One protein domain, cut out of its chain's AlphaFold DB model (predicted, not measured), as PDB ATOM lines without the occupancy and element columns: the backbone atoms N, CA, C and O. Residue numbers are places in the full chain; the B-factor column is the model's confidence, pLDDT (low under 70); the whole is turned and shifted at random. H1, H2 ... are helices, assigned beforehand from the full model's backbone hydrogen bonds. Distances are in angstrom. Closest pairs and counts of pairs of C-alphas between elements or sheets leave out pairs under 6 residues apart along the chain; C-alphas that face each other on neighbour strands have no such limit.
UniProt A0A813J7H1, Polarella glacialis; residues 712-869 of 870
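AT A GLANCE: This is residues 712 to 869 of the 870 residues of a protein of Polarella glacialis (UniProt A0A813J7H1). A long helix, H5, is the spine of a loose helical frame: H1 and H2, following each other nearly end to end, pack on it with residues 745 to 750 and 759 to 763, while H4 stands off from H1, H2 and H5, joined to short H3 at a corner. Long loops lie before H1 and between H4 and H5; residues 804 to 809 of H4 and 824 to 830 stick out. The printed part has 158 residues with six named helices, H1 to H6 in chain order, and no named strand: all helix. It is only just loose, close to compact, with a radius of gyration of the C-alphas of 18.3 A and spans of 53 by 35 by 28 A.

IN THESE COORDINATES: H1, residues 735 to 751, begins at C-alpha (271.805, 313.454, 315.513) and is 23.7 A long. H2 is residues 758 to 771, 18.1 A; H3 is 784 to 788; H4 is 790 to 809, 28.6 A; H5 is 833 to 860, 40.6 A. H6, residues 864 to 867, ends at C-alpha (245.518, 279.579, 309.136).

HOW THE PARTS SIT: H5 is the hub. H1 touches it at a steep tilt of 59 degrees, the same way, closest at the C-alphas of Gly 749 and Gly 843, 3.9 A. H2 touches it at 34 degrees, a tilt only just shallow, closest at Ala 759 and Gly 846, C-alphas 5.4 A apart. H3 and H5 only just touch, with 3 pairs of C-alphas within 8 A, closest at Leu 784 and Ile 854, 7.7 A. H6 touches H2, closest at the C-alphas of Val 767 and Met 865, 6.1 A. H3 and H4 touch only at the corner, closest at the C-alphas of Val 787 and Thr 793, 5.1 A; H4 is apart from H1, H2, H5 and H6. In H1, H4 and H5 every O i to N i+4 pair is within hydrogen-bond range, in H2 7 of 10, in H3 0 of 1, with 2 of 2 O i to N i+3 pairs; H6 is too short for an i+4 pair.

THE WHOLE: The C-alphas farthest apart, of Gly 733 and Ser 779, are 54.0 A apart. The printed part has no cut; the links H2 to H3 and H4 to H5 are long. Mean pLDDT of the printed part is 73.8, with 44 residues under 70, among them 749 to 772 and 863 to 869.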
ATOM      1  N   ALA A 712     263.220 315.442 309.556       79.88
ATOM      2  CA  ALA A 712     262.232 315.484 308.475       79.88
ATOM      3  C   ALA A 712     262.832 315.532 307.051       79.88
ATOM      4  O   ALA A 712     262.087 315.561 306.077       79.88
ATOM      5  N   LYS A 713     264.167 315.568 306.927       82.56
ATOM      6  CA  LYS A 713     264.911 315.531 305.654       82.56
ATOM      7  C   LYS A 713     265.747 314.255 305.489       82.56
ATOM      8  O   LYS A 713     266.610 314.205 304.619       82.56
ATOM      9  N   GLN A 714     265.551 313.268 306.361       83.25
ATOM     10  CA  GLN A 714     266.317 312.023 306.365       83.25
ATOM     11  C   GLN A 714     265.601 310.913 305.589       83.25
ATOM     12  O   GLN A 714     264.398 310.970 305.330       83.25
ATOM     13  N   ILE A 715     266.371 309.884 305.239       79.12
ATOM     14  CA  ILE A 715     265.906 308.693 304.522       79.12
ATOM     15  C   ILE A 715     264.757 308.029 305.297       79.12
ATOM     16  O   ILE A 715     264.860 307.821 306.506       79.12
ATOM     17  N   GLY A 716     263.673 307.688 304.592       77.94
ATOM     18  CA  GLY A 716     262.480 307.051 305.162       77.94
ATOM     19  C   GLY A 716     261.320 308.002 305.490       77.94
ATOM     20  O   GLY A 716     260.257 307.517 305.878       77.94
ATOM     21  N   ALA A 717     261.482 309.319 305.309       83.25
ATOM     22  CA  ALA A 717     260.406 310.308 305.419       83.25
ATOM     23  C   ALA A 717     259.785 310.613 304.038       83.25
ATOM     24  O   ALA A 717     260.171 311.575 303.374       83.25
ATOM     25  N   MET A 718     258.830 309.792 303.586       80.06
ATOM     26  CA  MET A 718     258.231 309.891 302.242       80.06
ATOM     27  C   MET A 718     256.698 309.797 302.237       80.06
ATOM     28  O   MET A 718     256.080 309.374 303.213       80.06
ATOM     29  N   ALA A 719     256.071 310.203 301.129       78.69
ATOM     30  CA  ALA A 719     254.622 310.115 300.947       78.69
ATOM     31  C   ALA A 719     254.111 308.658 301.095       78.69
ATOM     32  O   ALA A 719     254.810 307.734 300.681       78.69
ATOM     33  N   PRO A 720     252.903 308.429 301.651       83.31
ATOM     34  CA  PRO A 720     251.879 309.429 301.971       83.31
ATOM     35  C   PRO A 720     252.056 310.150 303.319       83.31
ATOM     36  O   PRO A 720     251.527 311.247 303.468       83.31
ATOM     37  N   LEU A 721     252.781 309.578 304.289       82.06
ATOM     38  CA  LEU A 721     252.857 310.126 305.657       82.06
ATOM     39  C   LEU A 721     253.951 311.191 305.854       82.06
ATOM     40  O   LEU A 721     253.855 312.007 306.768       82.06
ATOM     41  N   GLY A 722     254.984 311.206 305.011       85.81
ATOM     42  CA  GLY A 722     256.129 312.103 305.148       85.81
ATOM     43  C   GLY A 722     256.959 311.774 306.391       85.81
ATOM     44  O   GLY A 722     257.314 310.622 306.628       85.81
ATOM     45  N   PHE A 723     257.282 312.793 307.187       87.00
ATOM     46  CA  PHE A 723     257.927 312.617 308.487       87.00
ATOM     47  C   PHE A 723     256.873 312.310 309.562       87.00
ATOM     48  O   PHE A 723     256.132 313.198 309.983       87.00
ATOM     49  N   PHE A 724     256.819 311.051 310.004       86.50
ATOM     50  CA  PHE A 724     255.841 310.557 310.971       86.50
ATOM     51  C   PHE A 724     256.502 310.241 312.322       86.50
ATOM     52  O   PHE A 724     257.107 309.186 312.496       86.50
ATOM     53  N   ASP A 725     256.367 311.156 313.282       89.31
ATOM     54  CA  ASP A 725     256.761 310.956 314.683       89.31
ATOM     55  C   ASP A 725     255.683 311.542 315.619       89.31
ATOM     56  O   ASP A 725     255.757 312.716 315.993       89.31
ATOM     57  N   PRO A 726     254.645 310.761 315.977       88.38
ATOM     58  CA  PRO A 726     253.562 311.225 316.844       88.38
ATOM     59  C   PRO A 726     253.941 311.288 318.334       88.38
ATOM     60  O   PRO A 726     253.155 311.802 319.127       88.38
ATOM     61  N   LEU A 727     255.108 310.760 318.733       88.06
ATOM     62  CA  LEU A 727     255.549 310.678 320.134       88.06
ATOM     63  C   LEU A 727     256.721 311.625 320.460       88.06
ATOM     64  O   LEU A 727     257.001 311.873 321.632       88.06
ATOM     65  N   GLY A 728     257.368 312.209 319.447       85.06
ATOM     66  CA  GLY A 728     258.399 313.238 319.602       85.06
ATOM     67  C   GLY A 728     259.773 312.699 320.004       85.06
ATOM     68  O   GLY A 728     260.536 313.396 320.685       85.06
ATOM     69  N   PHE A 729     260.100 311.465 319.614       85.62
ATOM     70  CA  PHE A 729     261.404 310.857 319.892       85.62
ATOM     71  C   PHE A 729     262.530 311.461 319.031       85.62
ATOM     72  O   PHE A 729     263.646 311.647 319.517       85.62
ATOM     73  N   SER A 730     262.239 311.842 317.784       84.56
ATOM     74  CA  SER A 730     263.188 312.430 316.831       84.56
ATOM     75  C   SER A 730     263.322 313.944 317.028       84.56
ATOM     76  O   SER A 730     262.795 314.760 316.269       84.56
ATOM     77  N   LYS A 731     264.043 314.345 318.079       81.94
ATOM     78  CA  LYS A 731     264.252 315.759 318.431       81.94
ATOM     79  C   LYS A 731     265.197 316.460 317.453       81.94
ATOM     80  O   LYS A 731     266.289 315.974 317.158       81.94
ATOM     81  N   LYS A 732     264.818 317.658 316.993       77.38
ATOM     82  CA  LYS A 732     265.685 318.484 316.132       77.38
ATOM     83  C   LYS A 732     266.977 318.848 316.868       77.38
ATOM     84  O   LYS A 732     266.932 319.301 318.008       77.38
ATOM     85  N   GLY A 733     268.111 318.658 316.201       74.50
ATOM     86  CA  GLY A 733     269.451 318.810 316.774       74.50
ATOM     87  C   GLY A 733     270.079 317.519 317.319       74.50
ATOM     88  O   GLY A 733     271.304 317.422 317.303       74.50
ATOM     89  N   ASP A 734     269.298 316.510 317.724       82.06
ATOM     90  CA  ASP A 734     269.847 315.256 318.262       82.06
ATOM     91  C   ASP A 734     270.148 314.236 317.154       82.06
ATOM     92  O   ASP A 734     269.375 313.320 316.866       82.06
ATOM     93  N   LYS A 735     271.314 314.402 316.520       82.19
ATOM     94  CA  LYS A 735     271.805 313.454 315.513       82.19
ATOM     95  C   LYS A 735     272.154 312.085 316.114       82.19
ATOM     96  O   LYS A 735     272.021 311.087 315.418       82.19
ATOM     97  N   ALA A 736     272.610 312.014 317.367       81.31
ATOM     98  CA  ALA A 736     273.059 310.756 317.969       81.31
ATOM     99  C   ALA A 736     271.867 309.858 318.339       81.31
ATOM    100  O   ALA A 736     271.829 308.694 317.944       81.31
ATOM    101  N   GLY A 737     270.854 310.424 319.001       83.62
ATOM    102  CA  GLY A 737     269.588 309.746 319.273       83.62
ATOM    103  C   GLY A 737     268.892 309.302 317.987       83.62
ATOM    104  O   GLY A 737     268.509 308.138 317.876       83.62
ATOM    105  N   PHE A 738     268.809 310.173 316.974       86.50
ATOM    106  CA  PHE A 738     268.235 309.802 315.676       86.50
ATOM    107  C   PHE A 738     269.024 308.689 314.971       86.50
ATOM    108  O   PHE A 738     268.420 307.733 314.490       86.50
ATOM    109  N   ASN A 739     270.361 308.774 314.934       86.19
ATOM    110  CA  ASN A 739     271.202 307.730 314.347       86.19
ATOM    111  C   ASN A 739     270.953 306.371 315.014       86.19
ATOM    112  O   ASN A 739     270.853 305.373 314.307       86.19
ATOM    113  N   ASN A 740     270.814 306.334 316.342       86.81
ATOM    114  CA  ASN A 740     270.528 305.105 317.082       86.81
ATOM    115  C   ASN A 740     269.118 304.573 316.784       86.81
ATOM    116  O   ASN A 740     268.970 303.382 316.530       86.81
ATOM    117  N   LEU A 741     268.099 305.439 316.726       88.38
ATOM    118  CA  LEU A 741     266.735 305.043 316.350       88.38
ATOM    119  C   LEU A 741     266.676 304.473 314.923       88.38
ATOM    120  O   LEU A 741     266.115 303.400 314.723       88.38
ATOM    121  N   GLN A 742     267.309 305.133 313.949       86.75
ATOM    122  CA  GLN A 742     267.374 304.658 312.562       86.75
ATOM    123  C   GLN A 742     268.223 303.380 312.432       86.75
ATOM    124  O   GLN A 742     267.880 302.477 311.672       86.75
ATOM    125  N   ALA A 743     269.307 303.259 313.204       84.38
ATOM    126  CA  ALA A 743     270.115 302.044 313.283       84.38
ATOM    127  C   ALA A 743     269.319 300.863 313.860       84.38
ATOM    128  O   ALA A 743     269.465 299.747 313.361       84.38
ATOM    129  N   SER A 744     268.474 301.104 314.867       84.25
ATOM    130  CA  SER A 744     267.544 300.120 315.421       84.25
ATOM    131  C   SER A 744     266.421 299.776 314.444       84.25
ATOM    132  O   SER A 744     266.159 298.595 314.257       84.25
ATOM    133  N   GLU A 745     265.785 300.750 313.788       85.62
ATOM    134  CA  GLU A 745     264.736 300.516 312.780       85.62
ATOM    135  C   GLU A 745     265.256 299.638 311.633       85.62
ATOM    136  O   GLU A 745     264.676 298.593 311.334       85.62
ATOM    137  N   ILE A 746     266.407 300.007 311.057       83.88
ATOM    138  CA  ILE A 746     267.067 299.214 310.015       83.88
ATOM    139  C   ILE A 746     267.464 297.836 310.558       83.88
ATOM    140  O   ILE A 746     267.328 296.860 309.832       83.88
ATOM    141  N   LYS A 747     267.918 297.711 311.816       79.81
ATOM    142  CA  LYS A 747     268.207 296.399 312.424       79.81
ATOM    143  C   LYS A 747     266.963 295.523 312.565       79.81
ATOM    144  O   LYS A 747     267.055 294.353 312.226       79.81
ATOM    145  N   HIS A 748     265.815 296.039 313.000       76.00
ATOM    146  CA  HIS A 748     264.604 295.214 313.105       76.00
ATOM    147  C   HIS A 748     264.141 294.749 311.714       76.00
ATOM    148  O   HIS A 748     263.945 293.555 311.515       76.00
ATOM    149  N   GLY A 749     264.159 295.638 310.712       67.50
ATOM    150  CA  GLY A 749     263.975 295.274 309.300       67.50
ATOM    151  C   GLY A 749     265.148 294.518 308.642       67.50
ATOM    152  O   GLY A 749     265.131 294.340 307.424       67.50
ATOM    153  N   ARG A 750     266.184 294.108 309.401       69.62
ATOM    154  CA  ARG A 750     267.352 293.338 308.912       69.62
ATOM    155  C   ARG A 750     267.739 292.095 309.702       69.62
ATOM    156  O   ARG A 750     268.429 291.244 309.153       69.62
ATOM    157  N   VAL A 751     267.258 291.932 310.925       51.72
ATOM    158  CA  VAL A 751     267.092 290.600 311.527       51.72
ATOM    159  C   VAL A 751     266.026 289.816 310.734       51.72
ATOM    160  O   VAL A 751     266.037 288.595 310.717       51.72
ATOM    161  N   GLU A 752     265.198 290.536 309.970       42.81
ATOM    162  CA  GLU A 752     264.357 290.059 308.866       42.81
ATOM    163  C   GLU A 752     265.038 290.169 307.469       42.81
ATOM    164  O   GLU A 752     264.358 290.154 306.443       42.81
ATOM    165  N   ARG A 753     266.369 290.384 307.377       39.22
ATOM    166  CA  ARG A 753     267.070 290.602 306.089       39.22
ATOM    167  C   ARG A 753     268.570 290.246 306.051       39.22
ATOM    168  O   ARG A 753     269.423 291.123 305.885       39.22
ATOM    169  N   THR A 754     268.894 288.957 306.036       25.05
ATOM    170  CA  THR A 754     270.249 288.407 305.836       25.05
ATOM    171  C   THR A 754     270.354 287.490 304.607       25.05
ATOM    172  O   THR A 754     270.255 286.278 304.708       25.05
ATOM    173  N   LEU A 755     270.710 288.082 303.454       25.22
ATOM    174  CA  LEU A 755     270.908 287.440 302.132       25.22
ATOM    175  C   LEU A 755     269.623 287.103 301.341       25.22
ATOM    176  O   LEU A 755     269.176 285.970 301.331       25.22
ATOM    177  N   ILE A 756     269.182 288.065 300.511       32.31
ATOM    178  CA  ILE A 756     268.285 287.876 299.343       32.31
ATOM    179  C   ILE A 756     266.835 287.453 299.699       32.31
ATOM    180  O   ILE A 756     266.589 286.410 300.274       32.31
ATOM    181  N   GLU A 757     265.848 288.283 299.325       39.09
ATOM    182  CA  GLU A 757     264.388 288.043 299.507       39.09
ATOM    183  C   GLU A 757     263.869 287.892 300.961       39.09
ATOM    184  O   GLU A 757     262.702 287.600 301.199       39.09
ATOM    185  N   GLU A 758     264.693 288.209 301.957       44.31
ATOM    186  CA  GLU A 758     264.477 287.790 303.351       44.31
ATOM    187  C   GLU A 758     263.298 288.390 304.155       44.31
ATOM    188  O   GLU A 758     262.844 287.735 305.090       44.31
ATOM    189  N   ALA A 759     262.691 289.519 303.760       34.69
ATOM    190  CA  ALA A 759     261.410 289.950 304.362       34.69
ATOM    191  C   ALA A 759     260.263 288.964 304.045       34.69
ATOM    192  O   ALA A 759     259.228 288.938 304.703       34.69
ATOM    193  N   MET A 760     260.459 288.114 303.032       45.34
ATOM    194  CA  MET A 760     259.628 286.944 302.798       45.34
ATOM    195  C   MET A 760     260.121 285.731 303.600       45.34
ATOM    196  O   MET A 760     259.296 284.896 303.924       45.34
ATOM    197  N   MET A 761     261.401 285.626 303.984       47.22
ATOM    198  CA  MET A 761     262.001 284.448 304.645       47.22
ATOM    199  C   MET A 761     261.650 284.274 306.126       47.22
ATOM    200  O   MET A 761     261.689 283.144 306.601       47.22
ATOM    201  N   ALA A 762     261.234 285.310 306.860       49.69
ATOM    202  CA  ALA A 762     260.670 285.104 308.201       49.69
ATOM    203  C   ALA A 762     259.295 284.406 308.120       49.69
ATOM    204  O   ALA A 762     259.073 283.361 308.736       49.69
ATOM    205  N   ALA A 763     258.395 284.928 307.281       51.31
ATOM    206  CA  ALA A 763     257.080 284.336 307.026       51.31
ATOM    207  C   ALA A 763     257.177 282.995 306.271       51.31
ATOM    208  O   ALA A 763     256.513 282.024 306.622       51.31
ATOM    209  N   LEU A 764     258.049 282.910 305.266       55.53
ATOM    210  CA  LEU A 764     258.322 281.697 304.502       55.53
ATOM    211  C   LEU A 764     259.111 280.683 305.331       55.53
ATOM    212  O   LEU A 764     258.914 279.499 305.128       55.53
ATOM    213  N   GLY A 765     259.901 281.088 306.326       60.12
ATOM    214  CA  GLY A 765     260.445 280.195 307.350       60.12
ATOM    215  C   GLY A 765     259.334 279.602 308.219       60.12
ATOM    216  O   GLY A 765     259.285 278.386 308.412       60.12
ATOM    217  N   ALA A 766     258.372 280.432 308.639       61.38
ATOM    218  CA  ALA A 766     257.178 279.988 309.361       61.38
ATOM    219  C   ALA A 766     256.244 279.073 308.530       61.38
ATOM    220  O   ALA A 766     255.451 278.325 309.106       61.38
ATOM    221  N   VAL A 767     256.375 279.080 307.200       62.56
ATOM    222  CA  VAL A 767     255.720 278.148 306.261       62.56
ATOM    223  C   VAL A 767     256.579 276.904 305.988       62.56
ATOM    224  O   VAL A 767     256.095 275.779 306.068       62.56
ATOM    225  N   VAL A 768     257.871 277.071 305.700       65.25
ATOM    226  CA  VAL A 768     258.804 276.003 305.309       65.25
ATOM    227  C   VAL A 768     259.103 275.059 306.467       65.25
ATOM    228  O   VAL A 768     259.257 273.871 306.207       65.25
ATOM    229  N   GLN A 769     259.061 275.507 307.728       64.56
ATOM    230  CA  GLN A 769     259.129 274.616 308.903       64.56
ATOM    231  C   GLN A 769     258.065 273.496 308.893       64.56
ATOM    232  O   GLN A 769     258.265 272.443 309.499       64.56
ATOM    233  N   HIS A 770     256.943 273.705 308.190       61.88
ATOM    234  CA  HIS A 770     255.881 272.713 308.028       61.88
ATOM    235  C   HIS A 770     256.230 271.658 306.955       61.88
ATOM    236  O   HIS A 770     255.823 270.506 307.071       61.88
ATOM    237  N   TYR A 771     257.018 272.028 305.937       65.62
ATOM    238  CA  TYR A 771     257.382 271.167 304.801       65.62
ATOM    239  C   TYR A 771     258.779 270.533 304.905       65.62
ATOM    240  O   TYR A 771     259.003 269.448 304.374       65.62
ATOM    241  N   VAL A 772     259.729 271.203 305.562       67.94
ATOM    242  CA  VAL A 772     261.135 270.798 305.672       67.94
ATOM    243  C   VAL A 772     261.603 271.004 307.110       67.94
ATOM    244  O   VAL A 772     261.853 272.126 307.547       67.94
ATOM    245  N   LYS A 773     261.767 269.898 307.839       71.75
ATOM    246  CA  LYS A 773     262.387 269.875 309.170       71.75
ATOM    247  C   LYS A 773     263.794 269.296 309.071       71.75
ATOM    248  O   LYS A 773     264.033 268.368 308.299       71.75
ATOM    249  N   PHE A 774     264.724 269.820 309.866       69.94
ATOM    250  CA  PHE A 774     266.062 269.235 309.971       69.94
ATOM    251  C   PHE A 774     265.998 267.859 310.662       69.94
ATOM    252  O   PHE A 774     265.210 267.693 311.599       69.94
ATOM    253  N   PRO A 775     266.820 266.878 310.240       70.19
ATOM    254  CA  PRO A 775     266.823 265.544 310.838       70.19
ATOM    255  C   PRO A 775     267.120 265.633 312.340       70.19
ATOM    256  O   PRO A 775     268.087 266.274 312.755       70.19
ATOM    257  N   GLY A 776     266.259 265.015 313.152       69.81
ATOM    258  CA  GLY A 776     266.287 265.125 314.620       69.81
ATOM    259  C   GLY A 776     265.372 266.201 315.230       69.81
ATOM    260  O   GLY A 776     265.183 266.195 316.444       69.81
ATOM    261  N   PHE A 777     264.746 267.068 314.424       70.31
ATOM    262  CA  PHE A 777     263.736 268.053 314.865       70.31
ATOM    263  C   PHE A 777     262.305 267.694 314.414       70.31
ATOM    264  O   PHE A 777     261.378 268.488 314.550       70.31
ATOM    265  N   GLU A 778     262.094 266.486 313.888       73.94
ATOM    266  CA  GLU A 778     260.829 266.045 313.278       73.94
ATOM    267  C   GLU A 778     259.617 266.130 314.226       73.94
ATOM    268  O   GLU A 778     258.527 266.535 313.808       73.94
ATOM    269  N   SER A 779     259.829 265.815 315.510       73.25
ATOM    270  CA  SER A 779     258.825 265.818 316.585       73.25
ATOM    271  C   SER A 779     258.487 267.202 317.156       73.25
ATOM    272  O   SER A 779     257.619 267.308 318.021       73.25
ATOM    273  N   VAL A 780     259.153 268.263 316.694       76.44
ATOM    274  CA  VAL A 780     258.898 269.643 317.131       76.44
ATOM    275  C   VAL A 780     257.651 270.178 316.409       76.44
ATOM    276  O   VAL A 780     257.577 270.045 315.183       76.44
ATOM    277  N   PRO A 781     256.649 270.750 317.109       73.75
ATOM    278  CA  PRO A 781     255.533 271.429 316.455       73.75
ATOM    279  C   PRO A 781     256.042 272.678 315.729       73.75
ATOM    280  O   PRO A 781     257.063 273.243 316.112       73.75
ATOM    281  N   SER A 782     255.337 273.116 314.693       73.06
ATOM    282  CA  SER A 782     255.636 274.402 314.055       73.06
ATOM    283  C   SER A 782     255.267 275.576 314.982       73.06
ATOM    284  O   SER A 782     254.643 275.394 316.031       73.06
ATOM    285  N   GLY A 783     255.681 276.785 314.602       72.94
ATOM    286  CA  GLY A 783     255.259 278.025 315.263       72.94
ATOM    287  C   GLY A 783     255.949 278.303 316.604       72.94
ATOM    288  O   GLY A 783     256.978 277.715 316.945       72.94
ATOM    289  N   LEU A 784     255.371 279.210 317.390       73.25
ATOM    290  CA  LEU A 784     255.817 279.607 318.734       73.25
ATOM    291  C   LEU A 784     255.915 278.404 319.689       73.25
ATOM    292  O   LEU A 784     256.781 278.370 320.569       73.25
ATOM    293  N   GLY A 785     255.065 277.390 319.486       71.62
ATOM    294  CA  GLY A 785     255.087 276.133 320.235       71.62
ATOM    295  C   GLY A 785     256.437 275.412 320.179       71.62
ATOM    296  O   GLY A 785     256.832 274.791 321.171       71.62
ATOM    297  N   ALA A 786     257.188 275.548 319.079       75.50
ATOM    298  CA  ALA A 786     258.492 274.914 318.879       75.50
ATOM    299  C   ALA A 786     259.467 275.177 320.039       75.50
ATOM    300  O   ALA A 786     260.098 274.247 320.554       75.50
ATOM    301  N   VAL A 787     259.542 276.435 320.493       74.50
ATOM    302  CA  VAL A 787     260.494 276.919 321.513       74.50
ATOM    303  C   VAL A 787     260.276 276.239 322.871       74.50
ATOM    304  O   VAL A 787     261.227 276.035 323.630       74.50
ATOM    305  N   THR A 788     259.033 275.838 323.162       78.00
ATOM    306  CA  THR A 788     258.650 275.174 324.420       78.00
ATOM    307  C   THR A 788     259.053 273.698 324.485       78.00
ATOM    308  O   THR A 788     259.043 273.105 325.565       78.00
ATOM    309  N   THR A 789     259.429 273.089 323.356       83.50
ATOM    310  CA  THR A 789     259.900 271.698 323.321       83.50
ATOM    311  C   THR A 789     261.394 271.615 323.603       83.50
ATOM    312  O   THR A 789     262.166 272.396 323.058       83.50
ATOM    313  N   ALA A 790     261.828 270.622 324.385       81.19
ATOM    314  CA  ALA A 790     263.233 270.455 324.771       81.19
ATOM    315  C   ALA A 790     264.257 270.557 323.606       81.19
ATOM    316  O   ALA A 790     265.191 271.350 323.736       81.19
ATOM    317  N   PRO A 791     264.122 269.838 322.464       81.44
ATOM    318  CA  PRO A 791     265.028 270.025 321.322       81.44
ATOM    319  C   PRO A 791     264.966 271.446 320.736       81.44
ATOM    320  O   PRO A 791     266.009 272.021 320.423       81.44
ATOM    321  N   GLY A 792     263.772 272.041 320.643       76.81
ATOM    322  CA  GLY A 792     263.584 273.423 320.202       76.81
ATOM    323  C   GLY A 792     264.259 274.444 321.124       76.81
ATOM    324  O   GLY A 792     264.880 275.383 320.634       76.81
ATOM    325  N   THR A 793     264.237 274.231 322.444       81.69
ATOM    326  CA  THR A 793     264.901 275.117 323.414       81.69
ATOM    327  C   THR A 793     266.428 275.087 323.266       81.69
ATOM    328  O   THR A 793     267.063 276.140 323.306       81.69
ATOM    329  N   TYR A 794     267.033 273.913 323.028       83.31
ATOM    330  CA  TYR A 794     268.473 273.814 322.742       83.31
ATOM    331  C   TYR A 794     268.841 274.461 321.397       83.31
ATOM    332  O   TYR A 794     269.838 275.180 321.317       83.31
ATOM    333  N   GLY A 795     268.019 274.261 320.358       80.75
ATOM    334  CA  GLY A 795     268.194 274.914 319.057       80.75
ATOM    335  C   GLY A 795     268.109 276.440 319.154       80.75
ATOM    336  O   GLY A 795     268.987 277.141 318.654       80.75
ATOM    337  N   PHE A 796     267.113 276.960 319.876       81.00
ATOM    338  CA  PHE A 796     266.949 278.389 320.136       81.00
ATOM    339  C   PHE A 796     268.135 278.977 320.915       81.00
ATOM    340  O   PHE A 796     268.663 280.016 320.528       81.00
ATOM    341  N   ALA A 797     268.617 278.298 321.961       84.81
ATOM    342  CA  ALA A 797     269.787 278.741 322.723       84.81
ATOM    343  C   ALA A 797     271.072 278.782 321.870       84.81
ATOM    344  O   ALA A 797     271.871 279.713 322.000       84.81
ATOM    345  N   ALA A 798     271.256 277.815 320.964       84.31
ATOM    346  CA  ALA A 798     272.370 277.809 320.018       84.31
ATOM    347  C   ALA A 798     272.267 278.956 318.994       84.31
ATOM    348  O   ALA A 798     273.248 279.668 318.777       84.31
ATOM    349  N   LEU A 799     271.082 279.185 318.416       82.06
ATOM    350  CA  LEU A 799     270.832 280.301 317.495       82.06
ATOM    351  C   LEU A 799     271.031 281.663 318.175       82.06
ATOM    352  O   LEU A 799     271.656 282.545 317.591       82.06
ATOM    353  N   PHE A 800     270.579 281.820 319.421       84.12
ATOM    354  CA  PHE A 800     270.785 283.031 320.217       84.12
ATOM    355  C   PHE A 800     272.276 283.311 320.467       84.12
ATOM    356  O   PHE A 800     272.731 284.437 320.272       84.12
ATOM    357  N   LEU A 801     273.065 282.286 320.818       87.56
ATOM    358  CA  LEU A 801     274.519 282.418 320.969       87.56
ATOM    359  C   LEU A 801     275.215 282.789 319.651       87.56
ATOM    360  O   LEU A 801     276.057 283.686 319.642       87.56
ATOM    361  N   VAL A 802     274.858 282.145 318.536       85.19
ATOM    362  CA  VAL A 802     275.432 282.452 317.213       85.19
ATOM    363  C   VAL A 802     275.060 283.869 316.761       85.19
ATOM    364  O   VAL A 802     275.927 284.603 316.289       85.19
ATOM    365  N   SER A 803     273.808 284.287 316.964       80.00
ATOM    366  CA  SER A 803     273.329 285.643 316.668       80.00
ATOM    367  C   SER A 803     274.060 286.701 317.506       80.00
ATOM    368  O   SER A 803     274.583 287.667 316.949       80.00
ATOM    369  N   GLY A 804     274.212 286.473 318.816       83.31
ATOM    370  CA  GLY A 804     274.973 287.357 319.700       83.31
ATOM    371  C   GLY A 804     276.450 287.478 319.309       83.31
ATOM    372  O   GLY A 804     277.005 288.573 319.340       83.31
ATOM    373  N   VAL A 805     277.090 286.387 318.870       85.81
ATOM    374  CA  VAL A 805     278.465 286.432 318.338       85.81
ATOM    375  C   VAL A 805     278.534 287.209 317.017       85.81
ATOM    376  O   VAL A 805     279.451 288.009 316.837       85.81
ATOM    377  N   LEU A 806     277.567 287.033 316.109       80.88
ATOM    378  CA  LEU A 806     277.506 287.785 314.851       80.88
ATOM    379  C   LEU A 806     277.367 289.296 315.096       80.88
ATOM    380  O   LEU A 806     278.135 290.073 314.525       80.88
ATOM    381  N   GLU A 807     276.454 289.723 315.972       80.62
ATOM    382  CA  GLU A 807     276.249 291.145 316.278       80.62
ATOM    383  C   GLU A 807     277.433 291.773 317.036       80.62
ATOM    384  O   GLU A 807     277.823 292.903 316.737       80.62
ATOM    385  N   LEU A 808     278.044 291.048 317.983       82.81
ATOM    386  CA  LEU A 808     279.129 291.578 318.821       82.81
ATOM    387  C   LEU A 808     280.526 291.504 318.181       82.81
ATOM    388  O   LEU A 808     281.408 292.248 318.611       82.81
ATOM    389  N   ALA A 809     280.754 290.634 317.188       78.44
ATOM    390  CA  ALA A 809     282.088 290.417 316.610       78.44
ATOM    391  C   ALA A 809     282.204 290.661 315.094       78.44
ATOM    392  O   ALA A 809     283.314 290.909 314.624       78.44
ATOM    393  N   ILE A 810     281.112 290.579 314.322       74.88
ATOM    394  CA  ILE A 810     281.158 290.597 312.844       74.88
ATOM    395  C   ILE A 810     280.363 291.772 312.250       74.88
ATOM    396  O   ILE A 810     280.838 292.414 311.313       74.88
ATOM    397  N   TRP A 811     279.197 292.101 312.810       72.38
ATOM    398  CA  TRP A 811     278.334 293.209 312.375       72.38
ATOM    399  C   TRP A 811     278.134 294.262 313.474       72.38
ATOM    400  O   TRP A 811     277.026 294.741 313.733       72.38
ATOM    401  N   THR A 812     279.239 294.661 314.099       75.44
ATOM    402  CA  THR A 812     279.284 295.819 314.998       75.44
ATOM    403  C   THR A 812     278.992 297.117 314.233       75.44
ATOM    404  O   THR A 812     279.324 297.266 313.055       75.44
ATOM    405  N   GLN A 813     278.326 298.075 314.886       69.75
ATOM    406  CA  GLN A 813     277.989 299.367 314.279       69.75
ATOM    407  C   GLN A 813     279.059 300.418 314.594       69.75
ATOM    408  O   GLN A 813     279.285 300.758 315.751       69.75
ATOM    409  N   ASP A 814     279.683 300.967 313.551       74.25
ATOM    410  CA  ASP A 814     280.579 302.119 313.665       74.25
ATOM    411  C   ASP A 814     279.773 303.426 313.744       74.25
ATOM    412  O   ASP A 814     279.164 303.833 312.756       74.25
ATOM    413  N   GLU A 815     279.880 304.170 314.850       72.00
ATOM    414  CA  GLU A 815     279.289 305.520 315.003       72.00
ATOM    415  C   GLU A 815     279.729 306.526 313.915       72.00
ATOM    416  O   GLU A 815     279.101 307.563 313.704       72.00
ATOM    417  N   LYS A 816     280.843 306.228 313.231       72.50
ATOM    418  CA  LYS A 816     281.441 307.042 312.162       72.50
ATOM    419  C   LYS A 816     280.842 306.770 310.777       72.50
ATOM    420  O   LYS A 816     281.107 307.542 309.858       72.50
ATOM    421  N   LYS A 817     280.093 305.677 310.608       75.75
ATOM    422  CA  LYS A 817     279.394 305.324 309.362       75.75
ATOM    423  C   LYS A 817     277.939 305.805 309.420       75.75
ATOM    424  O   LYS A 817     277.447 306.243 310.457       75.75
ATOM    425  N   GLU A 818     277.240 305.750 308.291       74.75
ATOM    426  CA  GLU A 818     275.785 305.948 308.281       74.75
ATOM    427  C   GLU A 818     275.076 304.795 309.023       74.75
ATOM    428  O   GLU A 818     275.547 303.652 308.953       74.75
ATOM    429  N   PRO A 819     273.934 305.050 309.696       78.06
ATOM    430  CA  PRO A 819     273.115 304.006 310.306       78.06
ATOM    431  C   PRO A 819     272.836 302.848 309.338       78.06
ATOM    432  O   PRO A 819     272.401 303.044 308.204       78.06
ATOM    433  N   GLY A 820     273.137 301.622 309.772       69.25
ATOM    434  CA  GLY A 820     272.975 300.427 308.940       69.25
ATOM    435  C   GLY A 820     273.992 300.266 307.796       69.25
ATOM    436  O   GLY A 820     273.768 299.434 306.918       69.25
ATOM    437  N   ASN A 821     275.108 300.998 307.757       76.50
ATOM    438  CA  ASN A 821     276.176 300.734 306.786       76.50
ATOM    439  C   ASN A 821     277.258 299.801 307.367       76.50
ATOM    440  O   ASN A 821     278.216 300.245 307.996       76.50
ATOM    441  N   PHE A 822     277.117 298.495 307.120       70.31
ATOM    442  CA  PHE A 822     278.100 297.469 307.504       70.31
ATOM    443  C   PHE A 822     279.198 297.241 306.444       70.31
ATOM    444  O   PHE A 822     280.049 296.372 306.616       70.31
ATOM    445  N   GLY A 823     279.220 298.035 305.367       66.44
ATOM    446  CA  GLY A 823     280.026 297.772 304.173       66.44
ATOM    447  C   GLY A 823     279.366 296.775 303.213       66.44
ATOM    448  O   GLY A 823     278.266 296.282 303.458       66.44
ATOM    449  N   ASP A 824     280.045 296.499 302.099       65.62
ATOM    450  CA  ASP A 824     279.583 295.584 301.051       65.62
ATOM    451  C   ASP A 824     280.524 294.365 300.958       65.62
ATOM    452  O   ASP A 824     281.583 294.461 300.334       65.62
ATOM    453  N   PRO A 825     280.175 293.221 301.581       56.12
ATOM    454  CA  PRO A 825     280.994 292.009 301.535       56.12
ATOM    455  C   PRO A 825     280.908 291.260 300.193       56.12
ATOM    456  O   PRO A 825     281.673 290.322 299.982       56.12
ATOM    457  N   ALA A 826     279.994 291.647 299.294       58.84
ATOM    458  CA  ALA A 826     279.779 291.002 297.996       58.84
ATOM    459  C   ALA A 826     280.308 291.833 296.806       58.84
ATOM    460  O   ALA A 826     280.387 291.324 295.688       58.84
ATOM    461  N   GLY A 827     280.681 293.098 297.027       56.56
ATOM    462  CA  GLY A 827     281.230 294.003 296.009       56.56
ATOM    463  C   GLY A 827     280.216 294.473 294.958       56.56
ATOM    464  O   GLY A 827     280.609 294.908 293.873       56.56
ATOM    465  N   LEU A 828     278.917 294.379 295.254       63.44
ATOM    466  CA  LEU A 828     277.823 294.659 294.317       63.44
ATOM    467  C   LEU A 828     277.558 296.162 294.108       63.44
ATOM    468  O   LEU A 828     276.877 296.529 293.155       63.44
ATOM    469  N   ASN A 829     278.095 297.035 294.969       60.84
ATOM    470  CA  ASN A 829     277.998 298.500 294.904       60.84
ATOM    471  C   ASN A 829     276.551 299.048 294.851       60.84
ATOM    472  O   ASN A 829     276.303 300.134 294.333       60.84
ATOM    473  N   MET A 830     275.580 298.329 295.426       63.84
ATOM    474  CA  MET A 830     274.147 298.683 295.368       63.84
ATOM    475  C   MET A 830     273.680 299.672 296.457       63.84
ATOM    476  O   MET A 830     272.477 299.843 296.662       63.84
ATOM    477  N   TYR A 831     274.601 300.318 297.181       68.00
ATOM    478  CA  TYR A 831     274.298 301.188 298.328       68.00
ATOM    479  C   TYR A 831     273.844 302.602 297.890       68.00
ATOM    480  O   TYR A 831     274.466 303.618 298.191       68.00
ATOM    481  N   ASN A 832     272.740 302.655 297.143       76.69
ATOM    482  CA  ASN A 832     272.129 303.876 296.609       76.69
ATOM    483  C   ASN A 832     271.014 304.405 297.537       76.69
ATOM    484  O   ASN A 832     270.376 303.605 298.224       76.69
ATOM    485  N   PRO A 833     270.709 305.723 297.551       77.50
ATOM    486  CA  PRO A 833     269.636 306.294 298.381       77.50
ATOM    487  C   PRO A 833     268.285 305.593 298.174       77.50
ATOM    488  O   PRO A 833     267.702 305.104 299.134       77.50
ATOM    489  N   GLU A 834     267.868 305.422 296.920       78.44
ATOM    490  CA  GLU A 834     266.631 304.735 296.528       78.44
ATOM    491  C   GLU A 834     266.542 303.287 297.065       78.44
ATOM    492  O   GLU A 834     265.480 302.827 297.484       78.44
ATOM    493  N   MET A 835     267.663 302.558 297.102       76.31
ATOM    494  CA  MET A 835     267.701 301.186 297.624       76.31
ATOM    495  C   MET A 835     267.584 301.140 299.152       76.31
ATOM    496  O   MET A 835     267.008 300.191 299.680       76.31
ATOM    497  N   ARG A 836     268.071 302.170 299.857       80.75
ATOM    498  CA  ARG A 836     267.909 302.322 301.316       80.75
ATOM    499  C   ARG A 836     266.469 302.670 301.689       80.75
ATOM    500  O   ARG A 836     265.950 302.159 302.673       80.75
ATOM    501  N   GLU A 837     265.801 303.480 300.873       82.75
ATOM    502  CA  GLU A 837     264.375 303.786 301.033       82.75
ATOM    503  C   GLU A 837     263.493 302.549 300.819       82.75
ATOM    504  O   GLU A 837     262.641 302.249 301.657       82.75
ATOM    505  N   LYS A 838     263.742 301.781 299.748       81.81
ATOM    506  CA  LYS A 838     263.074 300.491 299.502       81.81
ATOM    507  C   LYS A 838     263.326 299.491 300.633       81.81
ATOM    508  O   LYS A 838     262.397 298.814 301.057       81.81
ATOM    509  N   GLU A 839     264.555 299.415 301.145       81.75
ATOM    510  CA  GLU A 839     264.900 298.577 302.298       81.75
ATOM    511  C   GLU A 839     264.088 298.943 303.549       81.75
ATOM    512  O   GLU A 839     263.439 298.068 304.116       81.75
ATOM    513  N   ILE A 840     264.077 300.219 303.952       84.31
ATOM    514  CA  ILE A 840     263.353 300.673 305.150       84.31
ATOM    515  C   ILE A 840     261.847 300.420 305.009       84.31
ATOM    516  O   ILE A 840     261.218 299.918 305.937       84.31
ATOM    517  N   ASN A 841     261.257 300.714 303.849       85.12
ATOM    518  CA  ASN A 841     259.825 300.501 303.628       85.12
ATOM    519  C   ASN A 841     259.441 299.016 303.610       85.12
ATOM    520  O   ASN A 841     258.428 298.643 304.202       85.12
ATOM    521  N   ASN A 842     260.254 298.160 302.986       82.12
ATOM    522  CA  ASN A 842     259.999 296.721 302.977       82.12
ATOM    523  C   ASN A 842     260.173 296.120 304.381       82.12
ATOM    524  O   ASN A 842     259.333 295.327 304.794       82.12
ATOM    525  N   GLY A 843     261.182 296.553 305.147       80.56
ATOM    526  CA  GLY A 843     261.359 296.156 306.548       80.56
ATOM    527  C   GLY A 843     260.217 296.627 307.457       80.56
ATOM    528  O   GLY A 843     259.778 295.884 308.327       80.56
ATOM    529  N   ARG A 844     259.654 297.823 307.225       86.19
ATOM    530  CA  ARG A 844     258.430 298.284 307.915       86.19
ATOM    531  C   ARG A 844     257.244 297.352 307.654       86.19
ATOM    532  O   ARG A 844     256.545 296.991 308.596       86.19
ATOM    533  N   MET A 845     257.031 296.944 306.402       81.94
ATOM    534  CA  MET A 845     255.956 296.008 306.039       81.94
ATOM    535  C   MET A 845     256.192 294.593 306.590       81.94
ATOM    536  O   MET A 845     255.236 293.954 307.035       81.94
ATOM    537  N   GLY A 846     257.444 294.130 306.603       77.75
ATOM    538  CA  GLY A 846     257.854 292.861 307.207       77.75
ATOM    539  C   GLY A 846     257.544 292.805 308.705       77.75
ATOM    540  O   GLY A 846     256.749 291.973 309.138       77.75
ATOM    541  N   MET A 847     257.994 293.806 309.472       79.94
ATOM    542  CA  MET A 847     257.692 293.933 310.907       79.94
ATOM    543  C   MET A 847     256.185 293.871 311.218       79.94
ATOM    544  O   MET A 847     255.779 293.155 312.135       79.94
ATOM    545  N   PHE A 848     255.332 294.566 310.452       81.25
ATOM    546  CA  PHE A 848     253.872 294.458 310.619       81.25
ATOM    547  C   PHE A 848     253.337 293.057 310.286       81.25
ATOM    548  O   PHE A 848     252.446 292.564 310.979       81.25
ATOM    549  N   SER A 849     253.890 292.403 309.263       79.00
ATOM    550  CA  SER A 849     253.497 291.051 308.844       79.00
ATOM    551  C   SER A 849     253.889 289.998 309.885       79.00
ATOM    552  O   SER A 849     253.064 289.164 310.254       79.00
ATOM    553  N   ALA A 850     255.103 290.079 310.433       75.38
ATOM    554  CA  ALA A 850     255.590 289.205 311.498       75.38
ATOM    555  C   ALA A 850     254.755 289.344 312.784       75.38
ATOM    556  O   ALA A 850     254.340 288.338 313.360       75.38
ATOM    557  N   ILE A 851     254.430 290.579 313.196       81.44
ATOM    558  CA  ILE A 851     253.514 290.836 314.323       81.44
ATOM    559  C   ILE A 851     252.127 290.239 314.040       81.44
ATOM    560  O   ILE A 851     251.541 289.623 314.929       81.44
ATOM    561  N   GLY A 852     251.620 290.375 312.809       80.50
ATOM    562  CA  GLY A 852     250.354 289.778 312.378       80.50
ATOM    563  C   GLY A 852     250.337 288.252 312.506       80.50
ATOM    564  O   GLY A 852     249.418 287.710 313.114       80.50
ATOM    565  N   ILE A 853     251.372 287.569 312.005       76.81
ATOM    566  CA  ILE A 853     251.513 286.103 312.088       76.81
ATOM    567  C   ILE A 853     251.582 285.646 313.551       76.81
ATOM    568  O   ILE A 853     250.828 284.759 313.945       76.81
ATOM    569  N   ILE A 854     252.428 286.282 314.369       80.62
ATOM    570  CA  ILE A 854     252.601 285.949 315.794       80.62
ATOM    571  C   ILE A 854     251.293 286.154 316.572       80.62
ATOM    572  O   ILE A 854     250.904 285.295 317.363       80.62
ATOM    573  N   ALA A 855     250.586 287.264 316.338       81.69
ATOM    574  CA  ALA A 855     249.308 287.541 316.989       81.69
ATOM    575  C   ALA A 855     248.205 286.572 316.536       81.69
ATOM    576  O   ALA A 855     247.434 286.089 317.365       81.69
ATOM    577  N   ALA A 856     248.138 286.250 315.241       79.62
ATOM    578  CA  ALA A 856     247.174 285.296 314.709       79.62
ATOM    579  C   ALA A 856     247.434 283.873 315.225       79.62
ATOM    580  O   ALA A 856     246.483 283.185 315.594       79.62
ATOM    581  N   GLU A 857     248.696 283.442 315.334       78.94
ATOM    582  CA  GLU A 857     249.055 282.141 315.913       78.94
ATOM    583  C   GLU A 857     248.675 282.083 317.401       78.94
ATOM    584  O   GLU A 857     247.958 281.174 317.821       78.94
ATOM    585  N   ALA A 858     249.048 283.107 318.179       81.56
ATOM    586  CA  ALA A 858     248.748 283.196 319.609       81.56
ATOM    587  C   ALA A 858     247.241 283.263 319.932       81.56
ATOM    588  O   ALA A 858     246.828 282.824 321.005       81.56
ATOM    589  N   LEU A 859     246.414 283.800 319.025       82.38
ATOM    590  CA  LEU A 859     244.955 283.869 319.182       82.38
ATOM    591  C   LEU A 859     244.219 282.627 318.656       82.38
ATOM    592  O   LEU A 859     243.175 282.270 319.200       82.38
ATOM    593  N   SER A 860     244.719 281.987 317.595       78.56
ATOM    594  CA  SER A 860     244.035 280.863 316.933       78.56
ATOM    595  C   SER A 860     244.536 279.479 317.352       78.56
ATOM    596  O   SER A 860     243.841 278.492 317.109       78.56
ATOM    597  N   GLY A 861     245.732 279.385 317.943       71.94
ATOM    598  CA  GLY A 861     246.408 278.114 318.220       71.94
ATOM    599  C   GLY A 861     246.814 277.346 316.955       71.94
ATOM    600  O   GLY A 861     246.987 276.129 317.009       71.94
ATOM    601  N   LYS A 862     246.910 278.032 315.808       74.56
ATOM    602  CA  LYS A 862     247.189 277.453 314.489       74.56
ATOM    603  C   LYS A 862     248.415 278.100 313.853       74.56
ATOM    604  O   LYS A 862     248.441 279.319 313.707       74.56
ATOM    605  N   ASP A 863     249.349 277.279 313.378       68.19
ATOM    606  CA  ASP A 863     250.474 277.695 312.526       68.19
ATOM    607  C   ASP A 863     250.017 278.510 311.304       68.19
ATOM    608  O   ASP A 863     248.904 278.321 310.808       68.19
ATOM    609  N   GLY A 864     250.908 279.325 310.730       64.50
ATOM    610  CA  GLY A 864     250.609 280.144 309.545       64.50
ATOM    611  C   GLY A 864     250.018 279.374 308.349       64.50
ATOM    612  O   GLY A 864     249.127 279.890 307.681       64.50
ATOM    613  N   MET A 865     250.417 278.117 308.114       65.62
ATOM    614  CA  MET A 865     249.787 277.275 307.078       65.62
ATOM    615  C   MET A 865     248.384 276.788 307.464       65.62
ATOM    616  O   MET A 865     247.467 276.843 306.648       65.62
ATOM    617  N   ASN A 866     248.185 276.409 308.728       67.19
ATOM    618  CA  ASN A 866     246.896 275.951 309.258       67.19
ATOM    619  C   ASN A 866     245.866 277.110 309.336       67.19
ATOM    620  O   ASN A 866     244.657 276.873 309.434       67.19
ATOM    621  N   GLN A 867     246.335 278.368 309.314       62.31
ATOM    622  CA  GLN A 867     245.518 279.579 309.136       62.31
ATOM    623  C   GLN A 867     245.108 279.802 307.670       62.31
ATOM    624  O   GLN A 867     243.997 280.262 307.420       62.31
ATOM    625  N   LEU A 868     245.967 279.439 306.708       65.88
ATOM    626  CA  LEU A 868     245.697 279.526 305.264       65.88
ATOM    627  C   LEU A 868     244.779 278.404 304.734       65.88
ATOM    628  O   LEU A 868     244.408 278.428 303.562       65.88
ATOM    629  N   GLY A 869     244.379 277.451 305.584       56.44
ATOM    630  CA  GLY A 869     243.379 276.425 305.260       56.44
ATOM    631  C   GLY A 869     243.913 275.190 304.528       56.44
ATOM    632  O   GLY A 869     243.124 274.497 303.885       56.44
TER     633      GLY A 869